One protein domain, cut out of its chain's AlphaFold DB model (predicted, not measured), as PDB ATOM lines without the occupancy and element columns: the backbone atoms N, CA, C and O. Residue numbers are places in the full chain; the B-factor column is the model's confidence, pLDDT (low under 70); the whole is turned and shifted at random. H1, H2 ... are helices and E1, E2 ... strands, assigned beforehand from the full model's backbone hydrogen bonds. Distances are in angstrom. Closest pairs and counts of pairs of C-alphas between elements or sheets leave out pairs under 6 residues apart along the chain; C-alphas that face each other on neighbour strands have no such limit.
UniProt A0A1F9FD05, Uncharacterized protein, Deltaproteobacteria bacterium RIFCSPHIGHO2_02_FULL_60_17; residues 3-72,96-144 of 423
ATOM      1  N   GLY A   3      13.589  -5.254  15.579       89.12
ATOM      2  CA  GLY A   3      15.038  -5.090  15.416       89.12
ATOM      3  C   GLY A   3      15.449  -4.130  14.296       89.12
ATOM      4  O   GLY A   3      16.450  -3.438  14.427       89.12
ATOM      5  N   ALA A   4      14.646  -3.984  13.235       95.94
ATOM      6  CA  ALA A   4      15.005  -3.151  12.085       95.94
ATOM      7  C   ALA A   4      15.153  -1.662  12.433       95.94
ATOM      8  O   ALA A   4      16.079  -1.012  11.954       95.94
ATOM      9  N   ARG A   5      14.282  -1.128  13.300       95.44
ATOM     10  CA  ARG A   5      14.374   0.270  13.756       95.44
ATOM     11  C   ARG A   5      15.604   0.506  14.623       95.44
ATOM     12  O   ARG A   5      16.234   1.549  14.493       95.44
ATOM     13  N   ALA A   6      15.957  -0.468  15.465       93.94
ATOM     14  CA  ALA A   6      17.178  -0.406  16.261       93.94
ATOM     15  C   ALA A   6      18.411  -0.370  15.347       93.94
ATOM     16  O   ALA A   6      19.181   0.585  15.411       93.94
ATOM     17  N   LEU A   7      18.531  -1.327  14.418       95.62
ATOM     18  CA  LEU A   7      19.637  -1.388  13.455       95.62
ATOM     19  C   LEU A   7      19.756  -0.110  12.617       95.62
ATOM     20  O   LEU A   7      20.859   0.381  12.390       95.62
ATOM     21  N   ALA A   8      18.626   0.469  12.201       96.06
ATOM     22  CA  ALA A   8      18.601   1.731  11.469       96.06
ATOM     23  C   ALA A   8      19.185   2.910  12.263       96.06
ATOM     24  O   ALA A   8      19.595   3.880  11.637       96.06
ATOM     25  N   GLY A   9      19.227   2.855  13.598       93.06
ATOM     26  CA  GLY A   9      19.864   3.860  14.457       93.06
ATOM     27  C   GLY A   9      21.262   3.479  14.956       93.06
ATOM     28  O   GLY A   9      21.954   4.316  15.529       93.06
ATOM     29  N   TRP A  10      21.691   2.234  14.760       93.62
ATOM     30  CA  TRP A  10      22.964   1.731  15.268       93.62
ATOM     31  C   TRP A  10      24.147   2.125  14.401       93.62
ATOM     32  O   TRP A  10      24.041   2.202  13.183       93.62
ATOM     33  N   ARG A  11      25.303   2.317  15.034       93.31
ATOM     34  CA  ARG A  11      26.553   2.644  14.346       93.31
ATOM     35  C   ARG A  11      26.871   1.631  13.238       93.31
ATOM     36  O   ARG A  11      26.812   0.427  13.452       93.31
ATOM     37  N   GLU A  12      27.293   2.159  12.095       93.94
ATOM     38  CA  GLU A  12      27.930   1.412  11.005       93.94
ATOM     39  C   GLU A  12      29.356   1.015  11.393       93.94
ATOM     40  O   GLU A  12      30.156   1.868  11.804       93.94
ATOM     41  N   ASN A  13      29.676  -0.277  11.289       89.31
ATOM     42  CA  ASN A  13      30.967  -0.831  11.706       89.31
ATOM     43  C   ASN A  13      31.723  -1.534  10.572       89.31
ATOM     44  O   ASN A  13      32.890  -1.871  10.767       89.31
ATOM     45  N   ARG A  14      31.107  -1.744   9.398       89.88
ATOM     46  CA  ARG A  14      31.658  -2.563   8.303       89.88
ATOM     47  C   ARG A  14      32.069  -3.967   8.762       89.88
ATOM     48  O   ARG A  14      33.105  -4.508   8.352       89.88
ATOM     49  N   GLU A  15      31.242  -4.554   9.619       86.31
ATOM     50  CA  GLU A  15      31.397  -5.909  10.138       86.31
ATOM     51  C   GLU A  15      30.239  -6.788   9.676       86.31
ATOM     52  O   GLU A  15      29.107  -6.335   9.548       86.31
ATOM     53  N   SER A  16      30.522  -8.063   9.428       83.31
ATOM     54  CA  SER A  16      29.533  -9.039   8.957       83.31
ATOM     55  C   SER A  16      28.841  -9.810  10.085       83.31
ATOM     56  O   SER A  16      27.920 -10.591   9.844       83.31
ATOM     57  N   HIS A  17      29.280  -9.616  11.329       89.56
ATOM     58  CA  HIS A  17      28.845 -10.422  12.464       89.56
ATOM     59  C   HIS A  17      27.649  -9.796  13.177       89.56
ATOM     60  O   HIS A  17      27.603  -8.598  13.457       89.56
ATOM     61  N   VAL A  18      26.670 -10.644  13.491       92.25
ATOM     62  CA  VAL A  18      25.449 -10.271  14.211       92.25
ATOM     63  C   VAL A  18      25.807  -9.643  15.564       92.25
ATOM     64  O   VAL A  18      26.613 -10.196  16.316       92.25
ATOM     65  N   GLY A  19      25.204  -8.492  15.864       92.25
ATOM     66  CA  GLY A  19      25.556  -7.635  17.005       92.25
ATOM     67  C   GLY A  19      26.467  -6.454  16.642       92.25
ATOM     68  O   GLY A  19      26.549  -5.501  17.408       92.25
ATOM     69  N   PHE A  20      27.088  -6.463  15.454       93.75
ATOM     70  CA  PHE A  20      27.962  -5.380  14.969       93.75
ATOM     71  C   PHE A  20      27.474  -4.706  13.682       93.75
ATOM     72  O   PHE A  20      28.108  -3.769  13.207       93.75
ATOM     73  N   VAL A  21      26.350  -5.140  13.118       94.31
ATOM     74  CA  VAL A  21      25.754  -4.519  11.928       94.31
ATOM     75  C   VAL A  21      24.826  -3.382  12.356       94.31
ATOM     76  O   VAL A  21      23.996  -3.558  13.245       94.31
ATOM     77  N   GLY A  22      24.935  -2.227  11.706       95.31
ATOM     78  CA  GLY A  22      24.067  -1.068  11.923       95.31
ATOM     79  C   GLY A  22      24.059  -0.156  10.699       95.31
ATOM     80  O   GLY A  22      24.942  -0.262   9.857       95.31
ATOM     81  N   TYR A  23      23.059   0.720  10.586       96.94
ATOM     82  CA  TYR A  23      22.825   1.587   9.413       96.94
ATOM     83  C   TYR A  23      22.628   3.070   9.798       96.94
ATOM     84  O   TYR A  23      21.946   3.844   9.114       96.94
ATOM     85  N   GLY A  24      23.181   3.450  10.949       96.06
ATOM     86  CA  GLY A  24      22.905   4.666  11.709       96.06
ATOM     87  C   GLY A  24      23.355   5.969  11.062       96.06
ATOM     88  O   GLY A  24      22.739   7.004  11.330       96.06
ATOM     89  N   ASN A  25      24.331   5.942  10.153       96.69
ATOM     90  CA  ASN A  25      24.760   7.150   9.440       96.69
ATOM     91  C   ASN A  25      23.812   7.508   8.287       96.69
ATOM     92  O   ASN A  25      24.017   8.512   7.611       96.69
ATOM     93  N   THR A  26      22.776   6.700   8.041       96.81
ATOM     94  CA  THR A  26      21.743   7.016   7.052       96.81
ATOM     95  C   THR A  26      20.906   8.211   7.495       96.81
ATOM     96  O   THR A  26      20.342   8.218   8.584       96.81
ATOM     97  N   VAL A  27      20.799   9.222   6.639       94.94
ATOM     98  CA  VAL A  27      20.028  10.447   6.887       94.94
ATOM     99  C   VAL A  27      18.974  10.670   5.802       94.94
ATOM    100  O   VAL A  27      18.956   9.977   4.780       94.94
ATOM    101  N   ALA A  28      18.088  11.644   6.025       97.75
ATOM    102  CA  ALA A  28      17.062  12.015   5.059       97.75
ATOM    103  C   ALA A  28      17.675  12.370   3.693       97.75
ATOM    104  O   ALA A  28      18.679  13.077   3.616       97.75
ATOM    105  N   GLY A  29      17.070  11.863   2.620       97.19
ATOM    106  CA  GLY A  29      17.537  12.045   1.246       97.19
ATOM    107  C   GLY A  29      18.619  11.062   0.786       97.19
ATOM    108  O   GLY A  29      18.862  10.993  -0.418       97.19
ATOM    109  N   ASN A  30      19.231  10.265   1.679       98.12
ATOM    110  CA  ASN A  30      20.188   9.247   1.238       98.12
ATOM    111  C   ASN A  30      19.534   8.217   0.311       98.12
ATOM    112  O   ASN A  30      18.420   7.760   0.568       98.12
ATOM    113  N   LYS A  31      20.270   7.802  -0.720       98.44
ATOM    114  CA  LYS A  31      19.929   6.675  -1.588       98.44
ATOM    115  C   LYS A  31      20.546   5.401  -1.031       98.44
ATOM    116  O   LYS A  31      21.770   5.284  -0.956       98.44
ATOM    117  N   VAL A  32      19.710   4.433  -0.682       98.62
ATOM    118  CA  VAL A  32      20.134   3.140  -0.141       98.62
ATOM    119  C   VAL A  32      19.708   2.021  -1.079       98.62
ATOM    120  O   VAL A  32      18.535   1.931  -1.438       98.62
ATOM    121  N   LEU A  33      20.643   1.144  -1.438       98.50
ATOM    122  CA  LEU A  33      20.340  -0.103  -2.132       98.50
ATOM    123  C   LEU A  33      20.443  -1.251  -1.139       98.50
ATOM    124  O   LEU A  33      21.516  -1.483  -0.588       98.50
ATOM    125  N   ILE A  34      19.359  -1.998  -0.949       98.06
ATOM    126  CA  ILE A  34      19.426  -3.314  -0.310       98.06
ATOM    127  C   ILE A  34      19.350  -4.355  -1.414       98.06
ATOM    128  O   ILE A  34      18.335  -4.471  -2.102       98.06
ATOM    129  N   ALA A  35      20.429  -5.106  -1.582       95.62
ATOM    130  CA  ALA A  35      20.512  -6.162  -2.574       95.62
ATOM    131  C   ALA A  35      20.678  -7.508  -1.873       95.62
ATOM    132  O   ALA A  35      21.604  -7.703  -1.087       95.62
ATOM    133  N   VAL A  36      19.785  -8.443  -2.165       92.81
ATOM    134  CA  VAL A  36      19.775  -9.787  -1.585       92.81
ATOM    135  C   VAL A  36      19.413 -10.806  -2.659       92.81
ATOM    136  O   VAL A  36      18.825 -10.454  -3.679       92.81
ATOM    137  N   ASP A  37      19.744 -12.074  -2.450       88.38
ATOM    138  CA  ASP A  37      19.250 -13.159  -3.303       88.38
ATOM    139  C   ASP A  37      17.976 -13.805  -2.734       88.38
ATOM    140  O   ASP A  37      17.447 -13.403  -1.694       88.38
ATOM    141  N   ARG A  38      17.450 -14.801  -3.454       84.00
ATOM    142  CA  ARG A  38      16.200 -15.495  -3.117       84.00
ATOM    143  C   ARG A  38      16.257 -16.397  -1.880       84.00
ATOM    144  O   ARG A  38      15.211 -16.901  -1.486       84.00
ATOM    145  N   GLU A  39      17.411 -16.584  -1.241       83.75
ATOM    146  CA  GLU A  39      17.476 -17.333   0.029       83.75
ATOM    147  C   GLU A  39      16.933 -16.534   1.201       83.75
ATOM    148  O   GLU A  39      16.506 -17.106   2.206       83.75
ATOM    149  N   TYR A  40      16.927 -15.211   1.066       89.75
ATOM    150  CA  TYR A  40      16.346 -14.355   2.074       89.75
ATOM    151  C   TYR A  40      14.835 -14.538   2.127       89.75
ATOM    152  O   TYR A  40      14.124 -14.413   1.128       89.75
ATOM    153  N   ASP A  41      14.333 -14.727   3.341       92.12
ATOM    154  CA  ASP A  41      12.961 -14.366   3.638       92.12
ATOM    155  C   ASP A  41      12.795 -12.868   3.362       92.12
ATOM    156  O   ASP A  41      13.431 -12.026   4.002       92.12
ATOM    157  N   ARG A  42      11.929 -12.534   2.399       93.62
ATOM    158  CA  ARG A  42      11.704 -11.158   1.942       93.62
ATOM    159  C   ARG A  42      11.287 -10.229   3.077       93.62
ATOM    160  O   ARG A  42      11.547  -9.029   2.997       93.62
ATOM    161  N   ALA A  43      10.671 -10.753   4.136       96.25
ATOM    162  CA  ALA A  43      10.259  -9.951   5.278       96.25
ATOM    163  C   ALA A  43      11.445  -9.235   5.957       96.25
ATOM    164  O   ALA A  43      11.273  -8.119   6.451       96.25
ATOM    165  N   VAL A  44      12.651  -9.816   5.916       96.69
ATOM    166  CA  VAL A  44      13.866  -9.225   6.498       96.69
ATOM    167  C   VAL A  44      14.319  -7.950   5.760       96.69
ATOM    168  O   VAL A  44      14.285  -6.879   6.374       96.69
ATOM    169  N   PRO A  45      14.692  -7.980   4.461       97.38
ATOM    170  CA  PRO A  45      15.091  -6.773   3.735       97.38
ATOM    171  C   PRO A  45      13.955  -5.745   3.654       97.38
ATOM    172  O   PRO A  45      14.221  -4.546   3.718       97.38
ATOM    173  N   HIS A  46      12.685  -6.172   3.591       98.25
ATOM    174  CA  HIS A  46      11.552  -5.243   3.653       98.25
ATOM    175  C   HIS A  46      11.469  -4.505   4.994       98.25
ATOM    176  O   HIS A  46      11.246  -3.293   4.998       98.25
ATOM    177  N   ALA A  47      11.678  -5.191   6.122       98.25
ATOM    178  CA  ALA A  47      11.673  -4.558   7.437       98.25
ATOM    179  C   ALA A  47      12.813  -3.536   7.584       98.25
ATOM    180  O   ALA A  47      12.577  -2.433   8.081       98.25
ATOM    181  N   VAL A  48      14.021  -3.869   7.115       98.38
ATOM    182  CA  VAL A  48      15.161  -2.935   7.102       98.38
ATOM    183  C   VAL A  48      14.869  -1.734   6.199       98.38
ATOM    184  O   VAL A  48      15.038  -0.592   6.625       98.38
ATOM    185  N   ALA A  49      14.350  -1.961   4.988       98.56
ATOM    186  CA  ALA A  49      13.990  -0.881   4.073       98.56
ATOM    187  C   ALA A  49      12.937   0.059   4.662       98.56
ATOM    188  O   ALA A  49      13.060   1.275   4.535       98.56
ATOM    189  N   GLN A  50      11.915  -0.485   5.327       98.50
ATOM    190  CA  GLN A  50      10.910   0.326   6.004       98.50
ATOM    191  C   GLN A  50      11.544   1.205   7.089       98.50
ATOM    192  O   GLN A  50      11.297   2.407   7.099       98.50
ATOM    193  N   ALA A  51      12.390   0.641   7.956       98.19
ATOM    194  CA  ALA A  51      13.039   1.399   9.025       98.19
ATOM    195  C   ALA A  51      13.928   2.538   8.493       98.19
ATOM    196  O   ALA A  51      13.956   3.624   9.065       98.19
ATOM    197  N   LEU A  52      14.620   2.329   7.372       98.56
ATOM    198  CA  LEU A  52      15.429   3.373   6.735       98.56
ATOM    199  C   LEU A  52      14.573   4.444   6.039       98.56
ATOM    200  O   LEU A  52      14.896   5.628   6.114       98.56
ATOM    201  N   ARG A  53      13.447   4.061   5.423       98.38
ATOM    202  CA  ARG A  53      12.466   5.014   4.868       98.38
ATOM    203  C   ARG A  53      11.828   5.876   5.955       98.38
ATOM    204  O   ARG A  53      11.642   7.069   5.742       98.38
ATOM    205  N   GLU A  54      11.560   5.313   7.135       97.44
ATOM    206  CA  GLU A  54      11.099   6.064   8.315       97.44
ATOM    207  C   GLU A  54      12.125   7.135   8.756       97.44
ATOM    208  O   GLU A  54      11.738   8.151   9.328       97.44
ATOM    209  N   ARG A  55      13.418   6.971   8.426       96.75
ATOM    210  CA  ARG A  55      14.472   7.990   8.619       96.75
ATOM    211  C   ARG A  55      14.602   8.989   7.458       96.75
ATOM    212  O   ARG A  55      15.512   9.815   7.461       96.75
ATOM    213  N   GLY A  56      13.711   8.923   6.470       97.75
ATOM    214  CA  GLY A  56      13.686   9.813   5.309       97.75
ATOM    215  C   GLY A  56      14.599   9.394   4.152       97.75
ATOM    216  O   GLY A  56      14.815  10.202   3.250       97.75
ATOM    217  N   ALA A  57      15.159   8.181   4.160       98.44
ATOM    218  CA  ALA A  57      15.973   7.680   3.052       98.44
ATOM    219  C   ALA A  57      15.115   7.180   1.875       98.44
ATOM    220  O   ALA A  57      14.015   6.649   2.056       98.44
ATOM    221  N   HIS A  58      15.657   7.274   0.662       98.44
ATOM    222  CA  HIS A  58      15.135   6.606  -0.525       98.44
ATOM    223  C   HIS A  58      15.764   5.219  -0.623       98.44
ATOM    224  O   HIS A  58      16.974   5.100  -0.798       98.44
ATOM    225  N   VAL A  59      14.953   4.171  -0.474       98.62
ATOM    226  CA  VAL A  59      15.455   2.792  -0.401       98.62
ATOM    227  C   VAL A  59      14.923   1.962  -1.555       98.62
ATOM    228  O   VAL A  59      13.707   1.770  -1.654       98.62
ATOM    229  N   ASP A  60      15.838   1.408  -2.341       98.50
ATOM    230  CA  ASP A  60      15.570   0.445  -3.401       98.50
ATOM    231  C   ASP A  60      15.882  -0.979  -2.923       98.50
ATOM    232  O   ASP A  60      16.837  -1.215  -2.178       98.50
ATOM    233  N   LEU A  61      15.050  -1.935  -3.343       97.88
ATOM    234  CA  LEU A  61      15.232  -3.359  -3.067       97.88
ATOM    235  C   LEU A  61      15.534  -4.092  -4.372       97.88
ATOM    236  O   LEU A  61      14.730  -4.054  -5.303       97.88
ATOM    237  N   LEU A  62      16.658  -4.800  -4.411       95.94
ATOM    238  CA  LEU A  62      17.043  -5.669  -5.515       95.94
ATOM    239  C   LEU A  62      17.062  -7.123  -5.036       95.94
ATOM    240  O   LEU A  62      17.857  -7.482  -4.172       95.94
ATOM    241  N   PHE A  63      16.198  -7.953  -5.621       92.50
ATOM    242  CA  PHE A  63      16.181  -9.398  -5.392       92.50
ATOM    243  C   PHE A  63      16.806 -10.117  -6.580       92.50
ATOM    244  O   PHE A  63      16.288 -10.053  -7.695       92.50
ATOM    245  N   ILE A  64      17.910 -10.804  -6.331       89.50
ATOM    246  CA  ILE A  64      18.708 -11.471  -7.351       89.50
ATOM    247  C   ILE A  64      18.247 -12.921  -7.444       89.50
ATOM    248  O   ILE A  64      18.210 -13.645  -6.448       89.50
ATOM    249  N   ASP A  65      17.857 -13.332  -8.646       84.56
ATOM    250  CA  ASP A  65      17.512 -14.718  -8.927       84.56
ATOM    251  C   ASP A  65      18.787 -15.502  -9.245       84.56
ATOM    252  O   ASP A  65      19.363 -15.351 -10.320       84.56
ATOM    253  N   MET A  66      19.233 -16.305  -8.283       73.88
ATOM    254  CA  MET A  66      20.378 -17.209  -8.430       73.88
ATOM    255  C   MET A  66      19.927 -18.670  -8.629       73.88
ATOM    256  O   MET A  66      20.736 -19.583  -8.478       73.88
ATOM    257  N   GLY A  67      18.647 -18.901  -8.955       71.94
ATOM    258  CA  GLY A  67      18.023 -20.228  -9.018       71.94
ATOM    259  C   GLY A  67      17.152 -20.547  -7.797       71.94
ATOM    260  O   GLY A  67      16.985 -19.705  -6.914       71.94
ATOM    261  N   ASP A  68      16.572 -21.755  -7.772       63.66
ATOM    262  CA  ASP A  68      15.743 -22.254  -6.663       63.66
ATOM    263  C   ASP A  68      16.637 -22.781  -5.522       63.66
ATOM    264  O   ASP A  68      17.279 -23.825  -5.686       63.66
ATOM    265  N   PRO A  69      16.775 -22.050  -4.401       65.69
ATOM    266  CA  PRO A  69      17.942 -22.213  -3.546       65.69
ATOM    267  C   PRO A  69      17.668 -22.998  -2.260       65.69
ATOM    268  O   PRO A  69      18.608 -23.252  -1.505       65.69
ATOM    269  N   ASP A  70      16.411 -23.353  -1.975       84.12
ATOM    270  CA  ASP A  70      16.033 -23.955  -0.696       84.12
ATOM    271  C   ASP A  70      15.920 -25.479  -0.772       84.12
ATOM    272  O   ASP A  70      14.838 -26.068  -0.787       84.12
ATOM    273  N   ARG A  71      17.084 -26.121  -0.804       89.69
ATOM    274  CA  ARG A  71      17.224 -27.574  -0.700       89.69
ATOM    275  C   ARG A  71      17.994 -27.967   0.551       89.69
ATOM    276  O   ARG A  71      18.632 -27.134   1.194       89.69
ATOM    277  N   GLU A  72      17.972 -29.257   0.856       93.56
ATOM    278  CA  GLU A  72      18.871 -29.817   1.859       93.56
ATOM    279  C   GLU A  72      20.332 -29.688   1.409       93.56
ATOM    280  O   GLU A  72      20.664 -29.815   0.220       93.56
ATOM    281  N   GLU A  96      29.061 -14.116  -0.487       73.56
ATOM    282  CA  GLU A  96      29.707 -12.823  -0.662       73.56
ATOM    283  C   GLU A  96      28.758 -11.763  -1.221       73.56
ATOM    284  O   GLU A  96      27.684 -12.056  -1.747       73.56
ATOM    285  N   GLY A  97      29.214 -10.509  -1.175       76.50
ATOM    286  CA  GLY A  97      28.700  -9.496  -2.084       76.50
ATOM    287  C   GLY A  97      29.055  -9.823  -3.538       76.50
ATOM    288  O   GLY A  97      30.180 -10.215  -3.848       76.50
ATOM    289  N   LEU A  98      28.095  -9.669  -4.438       85.94
ATOM    290  CA  LEU A  98      28.212  -9.922  -5.864       85.94
ATOM    291  C   LEU A  98      28.839  -8.702  -6.559       85.94
ATOM    292  O   LEU A  98      28.241  -7.624  -6.524       85.94
ATOM    293  N   PRO A  99      29.986  -8.843  -7.254       85.88
ATOM    294  CA  PRO A  99      30.700  -7.701  -7.834       85.88
ATOM    295  C   PRO A  99      29.847  -6.802  -8.741       85.88
ATOM    296  O   PRO A  99      29.972  -5.580  -8.705       85.88
ATOM    297  N   PHE A 100      28.921  -7.380  -9.515       87.56
ATOM    298  CA  PHE A 100      28.041  -6.603 -10.396       87.56
ATOM    299  C   PHE A 100      27.035  -5.730  -9.625       87.56
ATOM    300  O   PHE A 100      26.625  -4.682 -10.121       87.56
ATOM    301  N   VAL A 101      26.638  -6.130  -8.412       92.00
ATOM    302  CA  VAL A 101      25.780  -5.330  -7.524       92.00
ATOM    303  C   VAL A 101      26.573  -4.163  -6.954       92.00
ATOM    304  O   VAL A 101      26.082  -3.038  -6.920       92.00
ATOM    305  N   GLU A 102      27.810  -4.427  -6.535       91.44
ATOM    306  CA  GLU A 102      28.725  -3.424  -5.986       91.44
ATOM    307  C   GLU A 102      29.039  -2.347  -7.035       91.44
ATOM    308  O   GLU A 102      28.969  -1.146  -6.760       91.44
ATOM    309  N   GLU A 103      29.288  -2.774  -8.275       91.19
ATOM    310  CA  GLU A 103      29.464  -1.885  -9.418       91.19
ATOM    311  C   GLU A 103      28.180  -1.112  -9.756       91.19
ATOM    312  O   GLU A 103      28.229   0.100  -9.989       91.19
ATOM    313  N   PHE A 104      27.021  -1.777  -9.760       93.69
ATOM    314  CA  PHE A 104      25.734  -1.121  -9.992       93.69
ATOM    315  C   PHE A 104      25.458  -0.031  -8.948       93.69
ATOM    316  O   PHE A 104      25.069   1.081  -9.316       93.69
ATOM    317  N   ALA A 105      25.713  -0.315  -7.668       95.19
ATOM    318  CA  ALA A 105      25.535   0.636  -6.577       95.19
ATOM    319  C   ALA A 105      26.419   1.881  -6.763       95.19
ATOM    320  O   ALA A 105      25.939   3.013  -6.665       95.19
ATOM    321  N   ALA A 106      27.691   1.674  -7.116       93.69
ATOM    322  CA  ALA A 106      28.627   2.758  -7.393       93.69
ATOM    323  C   ALA A 106      28.193   3.602  -8.605       93.69
ATOM    324  O   ALA A 106      28.104   4.826  -8.505       93.69
ATOM    325  N   ARG A 107      27.856   2.967  -9.737       95.06
ATOM    326  CA  ARG A 107      27.449   3.657 -10.978       95.06
ATOM    327  C   ARG A 107      26.163   4.468 -10.822       95.06
ATOM    328  O   ARG A 107      25.984   5.470 -11.510       95.06
ATOM    329  N   ARG A 108      25.246   4.030  -9.956       95.81
ATOM    330  CA  ARG A 108      23.968   4.715  -9.697       95.81
ATOM    331  C   ARG A 108      24.043   5.755  -8.575       95.81
ATOM    332  O   ARG A 108      23.052   6.449  -8.349       95.81
ATOM    333  N   GLY A 109      25.202   5.898  -7.928       95.56
ATOM    334  CA  GLY A 109      25.426   6.893  -6.883       95.56
ATOM    335  C   GLY A 109      24.588   6.635  -5.633       95.56
ATOM    336  O   GLY A 109      23.945   7.559  -5.138       95.56
ATOM    337  N   TYR A 110      24.544   5.386  -5.162       97.69
ATOM    338  CA  TYR A 110      23.977   5.074  -3.848       97.69
ATOM    339  C   TYR A 110      24.937   5.505  -2.733       97.69
ATOM    340  O   TYR A 110      26.146   5.296  -2.828       97.69
ATOM    341  N   ASP A 111      24.390   6.069  -1.658       97.56
ATOM    342  CA  ASP A 111      25.149   6.492  -0.477       97.56
ATOM    343  C   ASP A 111      25.510   5.304   0.425       97.56
ATOM    344  O   ASP A 111      26.562   5.306   1.071       97.56
ATOM    345  N   LEU A 112      24.627   4.298   0.474       97.81
ATOM    346  CA  LEU A 112      24.784   3.062   1.239       97.81
ATOM    347  C   LEU A 112      24.348   1.849   0.406       97.81
ATOM    348  O   LEU A 112      23.229   1.804  -0.107       97.81
ATOM    349  N   LEU A 113      25.221   0.847   0.340       97.56
ATOM    350  CA  LEU A 113      24.901  -0.498  -0.126       97.56
ATOM    351  C   LEU A 113      24.758  -1.431   1.084       97.56
ATOM    352  O   LEU A 113      25.683  -1.555   1.884       97.56
ATOM    353  N   ILE A 114      23.606  -2.089   1.200       96.88
ATOM    354  CA  ILE A 114      23.360  -3.173   2.154       96.88
ATOM    355  C   ILE A 114      23.359  -4.482   1.369       96.88
ATOM    356  O   ILE A 114      22.411  -4.767   0.631       96.88
ATOM    357  N   HIS A 115      24.442  -5.250   1.481       93.94
ATOM    358  CA  HIS A 115      24.658  -6.436   0.657       93.94
ATOM    359  C   HIS A 115      25.602  -7.450   1.315       93.94
ATOM    360  O   HIS A 115      26.485  -7.087   2.085       93.94
ATOM    361  N   GLY A 116      25.430  -8.731   0.991       89.25
ATOM    362  CA  GLY A 116      26.242  -9.819   1.531       89.25
ATOM    363  C   GLY A 116      25.723 -10.384   2.858       89.25
ATOM    364  O   GLY A 116      25.061  -9.708   3.653       89.25
ATOM    365  N   LYS A 117      26.035 -11.666   3.061       86.75
ATOM    366  CA  LYS A 117      25.556 -12.496   4.173       86.75
ATOM    367  C   LYS A 117      26.648 -12.810   5.203       86.75
ATOM    368  O   LYS A 117      26.349 -13.213   6.327       86.75
ATOM    369  N   GLY A 118      27.909 -12.701   4.793       84.12
ATOM    370  CA  GLY A 118      29.083 -13.016   5.593       84.12
ATOM    371  C   GLY A 118      30.380 -12.565   4.918       84.12
ATOM    372  O   GLY A 118      30.373 -11.840   3.921       84.12
ATOM    373  N   GLY A 119      31.509 -13.005   5.470       81.06
ATOM    374  CA  GLY A 119      32.839 -12.729   4.920       81.06
ATOM    375  C   GLY A 119      33.309 -11.272   5.067       81.06
ATOM    376  O   GLY A 119      32.687 -10.478   5.785       81.06
ATOM    377  N   PRO A 120      34.443 -10.920   4.433       80.75
ATOM    378  CA  PRO A 120      35.007  -9.572   4.472       80.75
ATOM    379  C   PRO A 120      34.171  -8.558   3.677       80.75
ATOM    380  O   PRO A 120      33.766  -8.814   2.543       80.75
ATOM    381  N   VAL A 121      33.985  -7.360   4.237       84.88
ATOM    382  CA  VAL A 121      33.393  -6.222   3.519       84.88
ATOM    383  C   VAL A 121      34.446  -5.623   2.574       84.88
ATOM    384  O   VAL A 121      35.518  -5.229   3.051       84.88
ATOM    385  N   PRO A 122      34.191  -5.524   1.255       82.81
ATOM    386  CA  PRO A 122      35.168  -4.987   0.309       82.81
ATOM    387  C   PRO A 122      35.453  -3.506   0.571       82.81
ATOM    388  O   PRO A 122      34.673  -2.801   1.213       82.81
ATOM    389  N   LYS A 123      36.572  -2.999   0.044       83.94
ATOM    390  CA  LYS A 123      36.814  -1.550   0.000       83.94
ATOM    391  C   LYS A 123      35.867  -0.926  -1.025       83.94
ATOM    392  O   LYS A 123      35.821  -1.367  -2.168       83.94
ATOM    393  N   SER A 124      35.137   0.105  -0.620       85.88
ATOM    394  CA  SER A 124      34.126   0.775  -1.441       85.88
ATOM    395  C   SER A 124      34.206   2.288  -1.243       85.88
ATOM    396  O   SER A 124      34.523   2.749  -0.148       85.88
ATOM    397  N   ALA A 125      33.913   3.061  -2.293       84.56
ATOM    398  CA  ALA A 125      33.837   4.524  -2.202       84.56
ATOM    399  C   ALA A 125      32.571   5.004  -1.464       84.56
ATOM    400  O   ALA A 125      32.579   6.059  -0.840       84.56
ATOM    401  N   HIS A 126      31.495   4.216  -1.527       90.62
ATOM    402  CA  HIS A 126      30.252   4.425  -0.782       90.62
ATOM    403  C   HIS A 126      30.254   3.629   0.531       90.62
ATOM    404  O   HIS A 126      31.077   2.722   0.733       90.62
ATOM    405  N   ARG A 127      29.317   3.944   1.434       95.12
ATOM    406  CA  ARG A 127      29.131   3.187   2.681       95.12
ATOM    407  C   ARG A 127      28.632   1.783   2.338       95.12
ATOM    408  O   ARG A 127      27.824   1.625   1.430       95.12
ATOM    409  N   TYR A 128      29.132   0.766   3.030       95.25
ATOM    410  CA  TYR A 128      28.795  -0.632   2.761       95.25
ATOM    411  C   TYR A 128      28.595  -1.347   4.085       95.25
ATOM    412  O   TYR A 128      29.512  -1.374   4.907       95.25
ATOM    413  N   GLU A 129      27.429  -1.956   4.250       95.06
ATOM    414  CA  GLU A 129      27.108  -2.813   5.388       95.06
ATOM    415  C   GLU A 129      26.491  -4.128   4.913       95.06
ATOM    416  O   GLU A 129      25.990  -4.231   3.796       95.06
ATOM    417  N   GLN A 130      26.533  -5.147   5.765       93.44
ATOM    418  CA  GLN A 130      25.948  -6.449   5.448       93.44
ATOM    419  C   GLN A 130      24.521  -6.599   5.982       93.44
ATOM    420  O   GLN A 130      24.005  -5.756   6.720       93.44
ATOM    421  N   ILE A 131      23.875  -7.700   5.603       94.75
ATOM    422  CA  ILE A 131      22.566  -8.115   6.110       94.75
ATOM    423  C   ILE A 131      22.601  -9.625   6.409       94.75
ATOM    424  O   ILE A 131      22.046 -10.416   5.659       94.75
ATOM    425  N   PRO A 132      23.262 -10.073   7.492       93.06
ATOM    426  CA  PRO A 132      23.564 -11.496   7.732       93.06
ATOM    427  C   PRO A 132      22.343 -12.380   8.057       93.06
ATOM    428  O   PRO A 132      22.466 -13.597   8.206       93.06
ATOM    429  N   TRP A 133      21.153 -11.796   8.194       94.12
ATOM    430  CA  TRP A 133      19.937 -12.507   8.584       94.12
ATOM    431  C   TRP A 133      19.174 -13.023   7.364       94.12
ATOM    432  O   TRP A 133      18.398 -12.292   6.756       94.12
ATOM    433  N   LEU A 134      19.366 -14.299   7.023       91.31
ATOM    434  CA  LEU A 134      18.617 -14.931   5.932       91.31
ATOM    435  C   LEU A 134      17.134 -15.112   6.238       91.31
ATOM    436  O   LEU A 134      16.293 -14.937   5.359       91.31
ATOM    437  N   ARG A 135      16.803 -15.497   7.470       92.44
ATOM    438  CA  ARG A 135      15.439 -15.856   7.861       92.44
ATOM    439  C   ARG A 135      14.876 -14.880   8.879       92.44
ATOM    440  O   ARG A 135      15.615 -14.303   9.678       92.44
ATOM    441  N   THR A 136      13.549 -14.755   8.894       94.31
ATOM    442  CA  THR A 136      12.832 -14.040   9.958       94.31
ATOM    443  C   THR A 136      13.248 -14.545  11.339       94.31
ATOM    444  O   THR A 136      13.487 -13.738  12.230       94.31
ATOM    445  N   GLU A 137      13.415 -15.860  11.497       94.00
ATOM    446  CA  GLU A 137      13.890 -16.469  12.741       94.00
ATOM    447  C   GLU A 137      15.222 -15.869  13.200       94.00
ATOM    448  O   GLU A 137      15.298 -15.395  14.328       94.00
ATOM    449  N   HIS A 138      16.230 -15.797  12.321       94.75
ATOM    450  CA  HIS A 138      17.525 -15.181  12.631       94.75
ATOM    451  C   HIS A 138      17.349 -13.738  13.097       94.75
ATOM    452  O   HIS A 138      17.929 -13.318  14.095       94.75
ATOM    453  N   PHE A 139      16.552 -12.970  12.350       95.38
ATOM    454  CA  PHE A 139      16.368 -11.543  12.584       95.38
ATOM    455  C   PHE A 139      15.665 -11.255  13.914       95.38
ATOM    456  O   PHE A 139      15.949 -10.243  14.555       95.38
ATOM    457  N   LEU A 140      14.770 -12.144  14.347       95.00
ATOM    458  CA  LEU A 140      14.032 -12.021  15.602       95.00
ATOM    459  C   LEU A 140      14.817 -12.497  16.834       95.00
ATOM    460  O   LEU A 140      14.362 -12.256  17.952       95.00
ATOM    461  N   GLN A 141      15.983 -13.133  16.669       95.12
ATOM    462  CA  GLN A 141      16.814 -13.536  17.804       95.12
ATOM    463  C   GLN A 141      17.331 -12.321  18.587       95.12
ATOM    464  O   GLN A 141      17.622 -11.258  18.030       95.12
ATOM    465  N   ARG A 142      17.535 -12.511  19.898       95.38
ATOM    466  CA  ARG A 142      18.122 -11.499  20.798       95.38
ATOM    467  C   ARG A 142      19.528 -11.069  20.366       95.38
ATOM    468  O   ARG A 142      19.951  -9.971  20.712       95.38
ATOM    469  N   SER A 143      20.230 -11.901  19.594       95.50
ATOM    470  CA  SER A 143      21.535 -11.588  19.004       95.50
ATOM    471  C   SER A 143      21.502 -10.364  18.089       95.50
ATOM    472  O   SER A 143      22.464  -9.598  18.093       95.50
ATOM    473  N   THR A 144      20.402 -10.136  17.361       95.00
ATOM    474  CA  THR A 144      20.237  -9.001  16.436       95.00
ATOM    475  C   THR A 144      20.341  -7.658  17.141       95.00
ATOM    476  O   THR A 144      20.941  -6.733  16.602       95.00
TER     477      THR A 144
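Overview. This is residues 3 to 72 and 96 to 144 of the 423 residues of an uncharacterized protein of Deltaproteobacteria bacterium RIFCSPHIGHO2_02_FULL_60_17 (UniProt A0A1F9FD05). What does the model look like? A small twisted sheet of four parallel strands makes the core, with helix H2 lying along one face and helix H3 along the other. Two shorter helices, H1 and H4, pack on H2 on its side of the sheet and stay off the sheet itself, while residues 66 to 72 reach out from the body to a cut. What is it made of? The printed part has 119 residues with four named helices and four named strands, in the order H1 E1 H2 E2 H3 E3 E4 H4; the class is mixed, helices and strands, with 54 residues, under half, in named elements. How large is it? It is compact, with a radius of gyration of the C-alphas of 13.2 A and spans of 41 by 32 by 23 A, and the sheet's order is E2 E1 E3 E4.

Arrangement. How is the sheet joined? E2, residues 58 to 64, is parallel to E1, residues 31 to 37, at 19 degrees, with N 34 and O 60 2.9 A apart. E3, residues 112 to 115, is parallel to E1 at 6 degrees, with N 114 and O 33 at 2.8 A. E4, residues 127 to 129, an edge strand like E2, is parallel to E3 at 27 degrees, with N 113 and O 127 at 2.9 A. What is on its faces? H2, residues 43 to 54, is over E2 and E1 at a height over the sheet of 9.2 A, the closest C-alphas to E2 being those of Ala 49 and Val 59, 6.0 A apart; E1, H2 and E2 form a strand-helix-strand unit, two parallel neighbour strands with a helix between, with a right-handed crossover. H3, residues 99 to 107, on the opposite face at a height of 9.5 A, is over E1 and E3 and runs along the strands, at 14 degrees to E1 on the local plane. What touches H2? With its residues 47 to 52 alone it touches H1, residues 3 to 9, the same way at a tilt of 36 degrees, only just steep; the closest C-alphas, of Ala 4 and Val 48, are 5.0 A apart. H4, residues 136 to 140, only just touches residues 43 to 44 of H2, with 3 pairs of C-alphas within 8 A, the closest being those of Val 44 and Thr 136, 6.0 A apart. In H1, H2, H3 and H4 every O i to N i+4 pair is within hydrogen-bond range.

Along the chain. Where do the first and last elements lie? H1 begins at C-alpha 3, (15.038, -5.090, 15.416), and H4 ends at C-alpha 140, (14.032, -12.021, 15.602). How long are the elements? E1 measures 19.9 A from first to last C-alpha, E2 19.7 A, H2 16.3 A, H3 12.2 A and H1 10.2 A; E3, E4 and H4 are shorter.

Size, cuts and confidence. How far does it reach? The two C-alphas farthest apart, of Ala 28 and Glu 72, are 42.0 A apart. Where is the cut? Residues 73 to 95 are not printed, and C-alphas 72 and 96 are 20.3 A apart across it. Which links are long, and where is confidence low? The links H1 to E1 and E3 to E4 are long, and pLDDT is under 70 at residues 68 to 69.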